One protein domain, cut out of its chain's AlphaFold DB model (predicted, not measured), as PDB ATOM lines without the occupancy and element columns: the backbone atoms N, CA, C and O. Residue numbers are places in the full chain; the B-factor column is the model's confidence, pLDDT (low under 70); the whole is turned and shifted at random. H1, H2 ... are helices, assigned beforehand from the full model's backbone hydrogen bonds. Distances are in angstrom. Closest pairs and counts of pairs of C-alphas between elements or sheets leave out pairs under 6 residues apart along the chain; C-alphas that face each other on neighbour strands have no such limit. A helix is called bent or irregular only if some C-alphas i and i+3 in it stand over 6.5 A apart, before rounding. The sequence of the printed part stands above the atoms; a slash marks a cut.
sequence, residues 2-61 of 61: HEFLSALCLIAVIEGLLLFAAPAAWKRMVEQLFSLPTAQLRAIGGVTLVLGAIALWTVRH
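This is residues 2 to 61 of the 61 residues of the protein "DUF2065 family protein" of Xanthomonas euroxanthea (UniProt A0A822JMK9). The longest helix, H3, forms one long side of an open, flat U-shaped frame; the shorter H2 makes the base of the U and H1 the other long side, with no part of the chain filling the space between H1 and H3. The helices meet only near their ends, at two corners, and both ends of the printed part lie at the open side of the U, the C-alphas of His 2 and His 61 being 17.3 A apart. The printed part has 60 residues, with three named helices in the order H1, H2, H3 and no named strand; the class is all helix. The whole is loose, with a radius of gyration of the C-alphas of 14.7 A, and its C-alphas span 38 by 30 by 9 A.

H3 runs from Thr 38 to Arg 60, 23 residues and 32.2 A from first to last C-alpha. It begins with C-alpha 38 at (-4.845, -11.760, 16.253) and ends with C-alpha 60 at (-14.708, 17.970, 23.916). H2 holds residues 23 to 35, Pro 23 to Ser 35, and measures 18.5 A. H1 holds residues 2 to 21, His 2 to Ala 21, and measures 27.8 A; its C-alpha 2 is at (-23.768, 20.879, 13.038). No helix is bent or irregular.

H3 and H2 are close but not clearly touching, with 1 pair of C-alphas within 8 A, those of Leu 33 and Leu 41, 7.4 A apart. Their lines stand at a steep tilt of 61 degrees, and they run opposite ways. H2 and H1 are also close but not clearly touching, with 2 pairs of C-alphas within 8 A; the closest are those of Leu 19 and Trp 26, 6.6 A apart. Their lines are about perpendicular, at 85 degrees. H1 and H3 are apart. In H1, H2 and H3 every O i to N i+4 pair of the backbone is within hydrogen-bond range.

The outline is flat, and the two C-alphas farthest apart are those of His 2 and Pro 37, at 40.0 A. Long stretches stand free, among them residues 45 to 58 of H3 and residues 5 to 17 of H1. The printed part has no cut and ends at residue 61, the chain's last residue. The link from H1 to H2, Ala 22, is tight, and so is the link from H2 to H3, Leu 36 and Pro 37. The mean pLDDT of the printed part is 86.0, and His 61 is the one printed residue under 70.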
ATOM      1  N   HIS A   2     -24.019  21.020  14.482       70.62
ATOM      2  CA  HIS A   2     -23.768  20.879  13.038       70.62
ATOM      3  C   HIS A   2     -22.325  20.487  12.683       70.62
ATOM      4  O   HIS A   2     -22.145  19.604  11.854       70.62
ATOM      5  N   GLU A   3     -21.318  21.032  13.371       76.94
ATOM      6  CA  GLU A   3     -19.903  20.714  13.098       76.94
ATOM      7  C   GLU A   3     -19.558  19.230  13.281       76.94
ATOM      8  O   GLU A   3     -18.841  18.655  12.470       76.94
ATOM      9  N   PHE A   4     -20.117  18.574  14.305       77.12
ATOM     10  CA  PHE A   4     -19.887  17.146  14.541       77.12
ATOM     11  C   PHE A   4     -20.505  16.280  13.439       77.12
ATOM     12  O   PHE A   4     -19.847  15.380  12.923       77.12
ATOM     13  N   LEU A   5     -21.749  16.578  13.042       81.56
ATOM     14  CA  LEU A   5     -22.385  15.890  11.915       81.56
ATOM     15  C   LEU A   5     -21.631  16.145  10.605       81.56
ATOM     16  O   LEU A   5     -21.478  15.221   9.811       81.56
ATOM     17  N   SER A   6     -21.145  17.368  10.392       85.56
ATOM     18  CA  SER A   6     -20.383  17.746   9.201       85.56
ATOM     19  C   SER A   6     -19.050  16.993   9.126       85.56
ATOM     20  O   SER A   6     -18.741  16.393   8.100       85.56
ATOM     21  N   ALA A   7     -18.307  16.916  10.235       85.88
ATOM     22  CA  ALA A   7     -17.072  16.138  10.326       85.88
ATOM     23  C   ALA A   7     -17.311  14.636  10.098       85.88
ATOM     24  O   ALA A   7     -16.549  13.988   9.379       85.88
ATOM     25  N   LEU A   8     -18.395  14.086  10.659       83.56
ATOM     26  CA  LEU A   8     -18.766  12.686  10.455       83.56
ATOM     27  C   LEU A   8     -19.134  12.411   8.988       83.56
ATOM     28  O   LEU A   8     -18.737  11.392   8.425       83.56
ATOM     29  N   CYS A   9     -19.849  13.343   8.355       87.50
ATOM     30  CA  CYS A   9     -20.212  13.259   6.945       87.50
ATOM     31  C   CYS A   9     -18.975  13.360   6.040       87.50
ATOM     32  O   CYS A   9     -18.840  12.573   5.110       87.50
ATOM     33  N   LEU A  10     -18.025  14.245   6.356       89.69
ATOM     34  CA  LEU A  10     -16.746  14.352   5.646       89.69
ATOM     35  C   LEU A  10     -15.927  13.064   5.729       89.69
ATOM     36  O   LEU A  10     -15.421  12.608   4.708       89.69
ATOM     37  N   ILE A  11     -15.837  12.443   6.909       89.12
ATOM     38  CA  ILE A  11     -15.185  11.136   7.068       89.12
ATOM     39  C   ILE A  11     -15.857  10.078   6.193       89.12
ATOM     40  O   ILE A  11     -15.159   9.357   5.485       89.12
ATOM     41  N   ALA A  12     -17.193  10.022   6.182       87.19
ATOM     42  CA  ALA A  12     -17.935   9.079   5.348       87.19
ATOM     43  C   ALA A  12     -17.714   9.327   3.844       87.19
ATOM     44  O   ALA A  12     -17.570   8.375   3.076       87.19
ATOM     45  N   VAL A  13     -17.643  10.592   3.418       92.38
ATOM     46  CA  VAL A  13     -17.336  10.969   2.030       92.38
ATOM     47  C   VAL A  13     -15.911  10.568   1.655       92.38
ATOM     48  O   VAL A  13     -15.711  10.028   0.572       92.38
ATOM     49  N   ILE A  14     -14.928  10.787   2.533       89.81
ATOM     50  CA  ILE A  14     -13.528  10.412   2.284       89.81
ATOM     51  C   ILE A  14     -13.376   8.887   2.200       89.81
ATOM     52  O   ILE A  14     -12.754   8.398   1.259       89.81
ATOM     53  N   GLU A  15     -13.980   8.138   3.126       87.19
ATOM     54  CA  GLU A  15     -14.029   6.666   3.092       87.19
ATOM     55  C   GLU A  15     -14.662   6.156   1.789       87.19
ATOM     56  O   GLU A  15     -14.075   5.338   1.081       87.19
ATOM     57  N   GLY A  16     -15.826   6.700   1.417       87.12
ATOM     58  CA  GLY A  16     -16.529   6.328   0.190       87.12
ATOM     59  C   GLY A  16     -15.746   6.673  -1.077       87.12
ATOM     60  O   GLY A  16     -15.699   5.872  -2.011       87.12
ATOM     61  N   LEU A  17     -15.082   7.832  -1.102       91.19
ATOM     62  CA  LEU A  17     -14.237   8.249  -2.218       91.19
ATOM     63  C   LEU A  17     -13.025   7.326  -2.369       91.19
ATOM     64  O   LEU A  17     -12.688   6.962  -3.491       91.19
ATOM     65  N   LEU A  18     -12.392   6.916  -1.265       87.19
ATOM     66  CA  LEU A  18     -11.263   5.989  -1.289       87.19
ATOM     67  C   LEU A  18     -11.690   4.597  -1.780       87.19
ATOM     68  O   LEU A  18     -11.015   4.023  -2.638       87.19
ATOM     69  N   LEU A  19     -12.840   4.092  -1.317       85.75
ATOM     70  CA  LEU A  19     -13.429   2.843  -1.813       85.75
ATOM     71  C   LEU A  19     -13.768   2.913  -3.306       85.75
ATOM     72  O   LEU A  19     -13.580   1.931  -4.021       85.75
ATOM     73  N   PHE A  20     -14.268   4.056  -3.774       89.06
ATOM     74  CA  PHE A  20     -14.664   4.247  -5.166       89.06
ATOM     75  C   PHE A  20     -13.460   4.438  -6.098       89.06
ATOM     76  O   PHE A  20     -13.395   3.819  -7.157       89.06
ATOM     77  N   ALA A  21     -12.488   5.262  -5.699       91.75
ATOM     78  CA  ALA A  21     -11.315   5.584  -6.505       91.75
ATOM     79  C   ALA A  21     -10.264   4.463  -6.502       91.75
ATOM     80  O   ALA A  21      -9.603   4.242  -7.516       91.75
ATOM     81  N   ALA A  22     -10.097   3.745  -5.384       89.06
ATOM     82  CA  ALA A  22      -9.054   2.731  -5.222       89.06
ATOM     83  C   ALA A  22      -9.546   1.443  -4.515       89.06
ATOM     84  O   ALA A  22      -8.931   0.995  -3.538       89.06
ATOM     85  N   PRO A  23     -10.582   0.756  -5.039       86.12
ATOM     86  CA  PRO A  23     -11.149  -0.443  -4.410       86.12
ATOM     87  C   PRO A  23     -10.137  -1.592  -4.270       86.12
ATOM     88  O   PRO A  23     -10.190  -2.374  -3.320       86.12
ATOM     89  N   ALA A  24      -9.191  -1.706  -5.209       88.31
ATOM     90  CA  ALA A  24      -8.155  -2.737  -5.179       88.31
ATOM     91  C   ALA A  24      -7.076  -2.469  -4.115       88.31
ATOM     92  O   ALA A  24      -6.578  -3.413  -3.502       88.31
ATOM     93  N   ALA A  25      -6.724  -1.200  -3.884       86.44
ATOM     94  CA  ALA A  25      -5.785  -0.828  -2.827       86.44
ATOM     95  C   ALA A  25      -6.395  -1.117  -1.451       86.44
ATOM     96  O   ALA A  25      -5.753  -1.759  -0.623       86.44
ATOM     97  N   TRP A  26      -7.667  -0.753  -1.264       86.00
ATOM     98  CA  TRP A  26      -8.413  -1.056  -0.046       86.00
ATOM     99  C   TRP A  26      -8.475  -2.560   0.248       86.00
ATOM    100  O   TRP A  26      -8.110  -2.991   1.340       86.00
ATOM    101  N   LYS A  27      -8.855  -3.388  -0.738       86.69
ATOM    102  CA  LYS A  27      -8.878  -4.853  -0.568       86.69
ATOM    103  C   LYS A  27      -7.522  -5.416  -0.147       86.69
ATOM    104  O   LYS A  27      -7.474  -6.201   0.792       86.69
ATOM    105  N   ARG A  28      -6.431  -4.979  -0.787       88.38
ATOM    106  CA  ARG A  28      -5.070  -5.411  -0.428       88.38
ATOM    107  C   ARG A  28      -4.702  -5.033   1.004       88.38
ATOM    108  O   ARG A  28      -4.128  -5.854   1.709       88.38
ATOM    109  N   MET A  29      -5.057  -3.826   1.445       84.69
ATOM    110  CA  MET A  29      -4.826  -3.401   2.829       84.69
ATOM    111  C   MET A  29      -5.595  -4.279   3.820       84.69
ATOM    112  O   MET A  29      -5.030  -4.714   4.822       84.69
ATOM    113  N   VAL A  30      -6.862  -4.582   3.529       85.06
ATOM    114  CA  VAL A  30      -7.690  -5.459   4.368       85.06
ATOM    115  C   VAL A  30      -7.136  -6.886   4.399       85.06
ATOM    116  O   VAL A  30      -7.055  -7.475   5.471       85.06
ATOM    117  N   GLU A  31      -6.698  -7.437   3.267       88.56
ATOM    118  CA  GLU A  31      -6.056  -8.758   3.209       88.56
ATOM    119  C   GLU A  31      -4.759  -8.802   4.024       88.56
ATOM    120  O   GLU A  31      -4.531  -9.754   4.771       88.56
ATOM    121  N   GLN A  32      -3.938  -7.749   3.951       84.06
ATOM    122  CA  GLN A  32      -2.745  -7.622   4.789       84.06
ATOM    123  C   GLN A  32      -3.111  -7.598   6.274       84.06
ATOM    124  O   GLN A  32      -2.504  -8.325   7.054       84.06
ATOM    125  N   LEU A  33      -4.141  -6.841   6.658       82.75
ATOM    126  CA  LEU A  33      -4.670  -6.825   8.024       82.75
ATOM    127  C   LEU A  33      -5.172  -8.205   8.472       82.75
ATOM    128  O   LEU A  33      -4.850  -8.629   9.577       82.75
ATOM    129  N   PHE A  34      -5.894  -8.935   7.620       81.00
ATOM    130  CA  PHE A  34      -6.367 -10.292   7.920       81.00
ATOM    131  C   PHE A  34      -5.240 -11.323   8.021       81.00
ATOM    132  O   PHE A  34      -5.388 -12.318   8.729       81.00
ATOM    133  N   SER A  35      -4.115 -11.090   7.343       85.50
ATOM    134  CA  SER A  35      -2.926 -11.939   7.453       85.50
ATOM    135  C   SER A  35      -2.143 -11.731   8.756       85.50
ATOM    136  O   SER A  35      -1.275 -12.543   9.082       85.50
ATOM    137  N   LEU A  36      -2.433 -10.665   9.519       83.56
ATOM    138  CA  LEU A  36      -1.753 -10.397  10.782       83.56
ATOM    139  C   LEU A  36      -2.252 -11.321  11.906       83.56
ATOM    140  O   LEU A  36      -3.448 -11.608  12.002       83.56
ATOM    141  N   PRO A  37      -1.368 -11.724  12.837       83.94
ATOM    142  CA  PRO A  37      -1.770 -12.456  14.031       83.94
ATOM    143  C   PRO A  37      -2.788 -11.665  14.861       83.94
ATOM    144  O   PRO A  37      -2.641 -10.458  15.070       83.94
ATOM    145  N   THR A  38      -3.766 -12.359  15.446       85.19
ATOM    146  CA  THR A  38      -4.845 -11.760  16.253       85.19
ATOM    147  C   THR A  38      -4.330 -10.861  17.387       85.19
ATOM    148  O   THR A  38      -4.975  -9.877  17.742       85.19
ATOM    149  N   ALA A  39      -3.150 -11.155  17.945       85.94
ATOM    150  CA  ALA A  39      -2.506 -10.326  18.968       85.94
ATOM    151  C   ALA A  39      -2.110  -8.935  18.443       85.94
ATOM    152  O   ALA A  39      -2.325  -7.933  19.124       85.94
ATOM    153  N   GLN A  40      -1.588  -8.859  17.217       84.88
ATOM    154  CA  GLN A  40      -1.212  -7.599  16.582       84.88
ATOM    155  C   GLN A  40      -2.452  -6.810  16.158       84.88
ATOM    156  O   GLN A  40      -2.501  -5.601  16.363       84.88
ATOM    157  N   LEU A  41      -3.495  -7.499  15.683       85.81
ATOM    158  CA  LEU A  41      -4.791  -6.884  15.393       85.81
ATOM    159  C   LEU A  41      -5.404  -6.228  16.642       85.81
ATOM    160  O   LEU A  41      -5.894  -5.101  16.579       85.81
ATOM    161  N   ARG A  42      -5.317  -6.899  17.801       88.88
ATOM    162  CA  ARG A  42      -5.750  -6.350  19.099       88.88
ATOM    163  C   ARG A  42      -4.904  -5.165  19.548       88.88
ATOM    164  O   ARG A  42      -5.464  -4.214  20.080       88.88
ATOM    165  N   ALA A  43      -3.588  -5.213  19.348       89.75
ATOM    166  CA  ALA A  43      -2.705  -4.099  19.680       89.75
ATOM    167  C   ALA A  43      -3.024  -2.866  18.824       89.75
ATOM    168  O   ALA A  43      -3.214  -1.786  19.376       89.75
ATOM    169  N   ILE A  44      -3.170  -3.043  17.505       87.81
ATOM    170  CA  ILE A  44      -3.568  -1.973  16.582       87.81
ATOM    171  C   ILE A  44      -4.916  -1.405  17.016       87.81
ATOM    172  O   ILE A  44      -4.984  -0.217  17.297       87.81
ATOM    173  N   GLY A  45      -5.942  -2.251  17.171       87.25
ATOM    174  CA  GLY A  45      -7.271  -1.820  17.607       87.25
ATOM    175  C   GLY A  45      -7.263  -1.099  18.957       87.25
ATOM    176  O   GLY A  45      -7.960  -0.103  19.126       87.25
ATOM    177  N   GLY A  46      -6.438  -1.553  19.906       92.50
ATOM    178  CA  GLY A  46      -6.243  -0.887  21.193       92.50
ATOM    179  C   GLY A  46      -5.618   0.500  21.046       92.50
ATOM    180  O   GLY A  46      -6.114   1.456  21.638       92.50
ATOM    181  N   VAL A  47      -4.581   0.636  20.214       92.38
ATOM    182  CA  VAL A  47      -3.949   1.930  19.914       92.38
ATOM    183  C   VAL A  47      -4.938   2.874  19.228       92.38
ATOM    184  O   VAL A  47      -5.035   4.030  19.638       92.38
ATOM    185  N   THR A  48      -5.723   2.407  18.250       90.38
ATOM    186  CA  THR A  48      -6.751   3.240  17.601       90.38
ATOM    187  C   THR A  48      -7.824   3.684  18.586       90.38
ATOM    188  O   THR A  48      -8.269   4.828  18.521       90.38
ATOM    189  N   LEU A  49      -8.223   2.814  19.517       91.62
ATOM    190  CA  LEU A  49      -9.218   3.134  20.540       91.62
ATOM    191  C   LEU A  49      -8.694   4.199  21.512       91.62
ATOM    192  O   LEU A  49      -9.402   5.163  21.797       91.62
ATOM    193  N   VAL A  50      -7.437   4.081  21.956       95.44
ATOM    194  CA  VAL A  50      -6.781   5.092  22.804       95.44
ATOM    195  C   VAL A  50      -6.639   6.423  22.064       95.44
ATOM    196  O   VAL A  50      -7.023   7.458  22.603       95.44
ATOM    197  N   LEU A  51      -6.152   6.414  20.820       91.62
ATOM    198  CA  LEU A  51      -6.035   7.628  20.005       91.62
ATOM    199  C   LEU A  51      -7.398   8.289  19.773       91.62
ATOM    200  O   LEU A  51      -7.519   9.503  19.916       91.62
ATOM    201  N   GLY A  52      -8.430   7.498  19.473       85.75
ATOM    202  CA  GLY A  52      -9.799   7.982  19.315       85.75
ATOM    203  C   GLY A  52     -10.352   8.598  20.599       85.75
ATOM    204  O   GLY A  52     -10.970   9.658  20.548       85.75
ATOM    205  N   ALA A  53     -10.079   7.993  21.757       91.38
ATOM    206  CA  ALA A  53     -10.477   8.537  23.053       91.38
ATOM    207  C   ALA A  53      -9.769   9.867  23.365       91.38
ATOM    208  O   ALA A  53     -10.421  10.806  23.816       91.38
ATOM    209  N   ILE A  54      -8.467   9.975  23.076       91.12
ATOM    210  CA  ILE A  54      -7.694  11.217  23.248       91.12
ATOM    211  C   ILE A  54      -8.215  12.312  22.310       91.12
ATOM    212  O   ILE A  54      -8.424  13.445  22.744       91.12
ATOM    213  N   ALA A  55      -8.464  11.985  21.040       85.00
ATOM    214  CA  ALA A  55      -9.011  12.927  20.068       85.00
ATOM    215  C   ALA A  55     -10.411  13.405  20.477       85.00
ATOM    216  O   ALA A  55     -10.682  14.602  20.455       85.00
ATOM    217  N   LEU A  56     -11.279  12.491  20.928       84.06
ATOM    218  CA  LEU A  56     -12.607  12.829  21.438       84.06
ATOM    219  C   LEU A  56     -12.518  13.735  22.669       84.06
ATOM    220  O   LEU A  56     -13.275  14.696  22.775       84.06
ATOM    221  N   TRP A  57     -11.597  13.438  23.587       87.44
ATOM    222  CA  TRP A  57     -11.359  14.260  24.767       87.44
ATOM    223  C   TRP A  57     -10.885  15.665  24.380       87.44
ATOM    224  O   TRP A  57     -11.431  16.635  24.886       87.44
ATOM    225  N   THR A  58      -9.973  15.772  23.410       82.31
ATOM    226  CA  THR A  58      -9.438  17.049  22.900       82.31
ATOM    227  C   THR A  58     -10.482  17.877  22.152       82.31
ATOM    228  O   THR A  58     -10.463  19.092  22.225       82.31
ATOM    229  N   VAL A  59     -11.407  17.248  21.422       80.31
ATOM    230  CA  VAL A  59     -12.509  17.964  20.747       80.31
ATOM    231  C   VAL A  59     -13.590  18.403  21.742       80.31
ATOM    232  O   VAL A  59     -14.368  19.314  21.459       80.31
ATOM    233  N   ARG A  60     -13.682  17.728  22.894       74.38
ATOM    234  CA  ARG A  60     -14.708  17.970  23.916       74.38
ATOM    235  C   ARG A  60     -14.243  18.882  25.063       74.38
ATOM    236  O   ARG A  60     -15.094  19.272  25.863       74.38
ATOM    237  N   HIS A  61     -12.953  19.191  25.170       61.94
ATOM    238  CA  HIS A  61     -12.378  20.197  26.076       61.94
ATOM    239  C   HIS A  61     -11.939  21.422  25.283       61.94
ATOM    240  O   HIS A  61     -12.205  22.540  25.773       61.94
TER     241      HIS A  61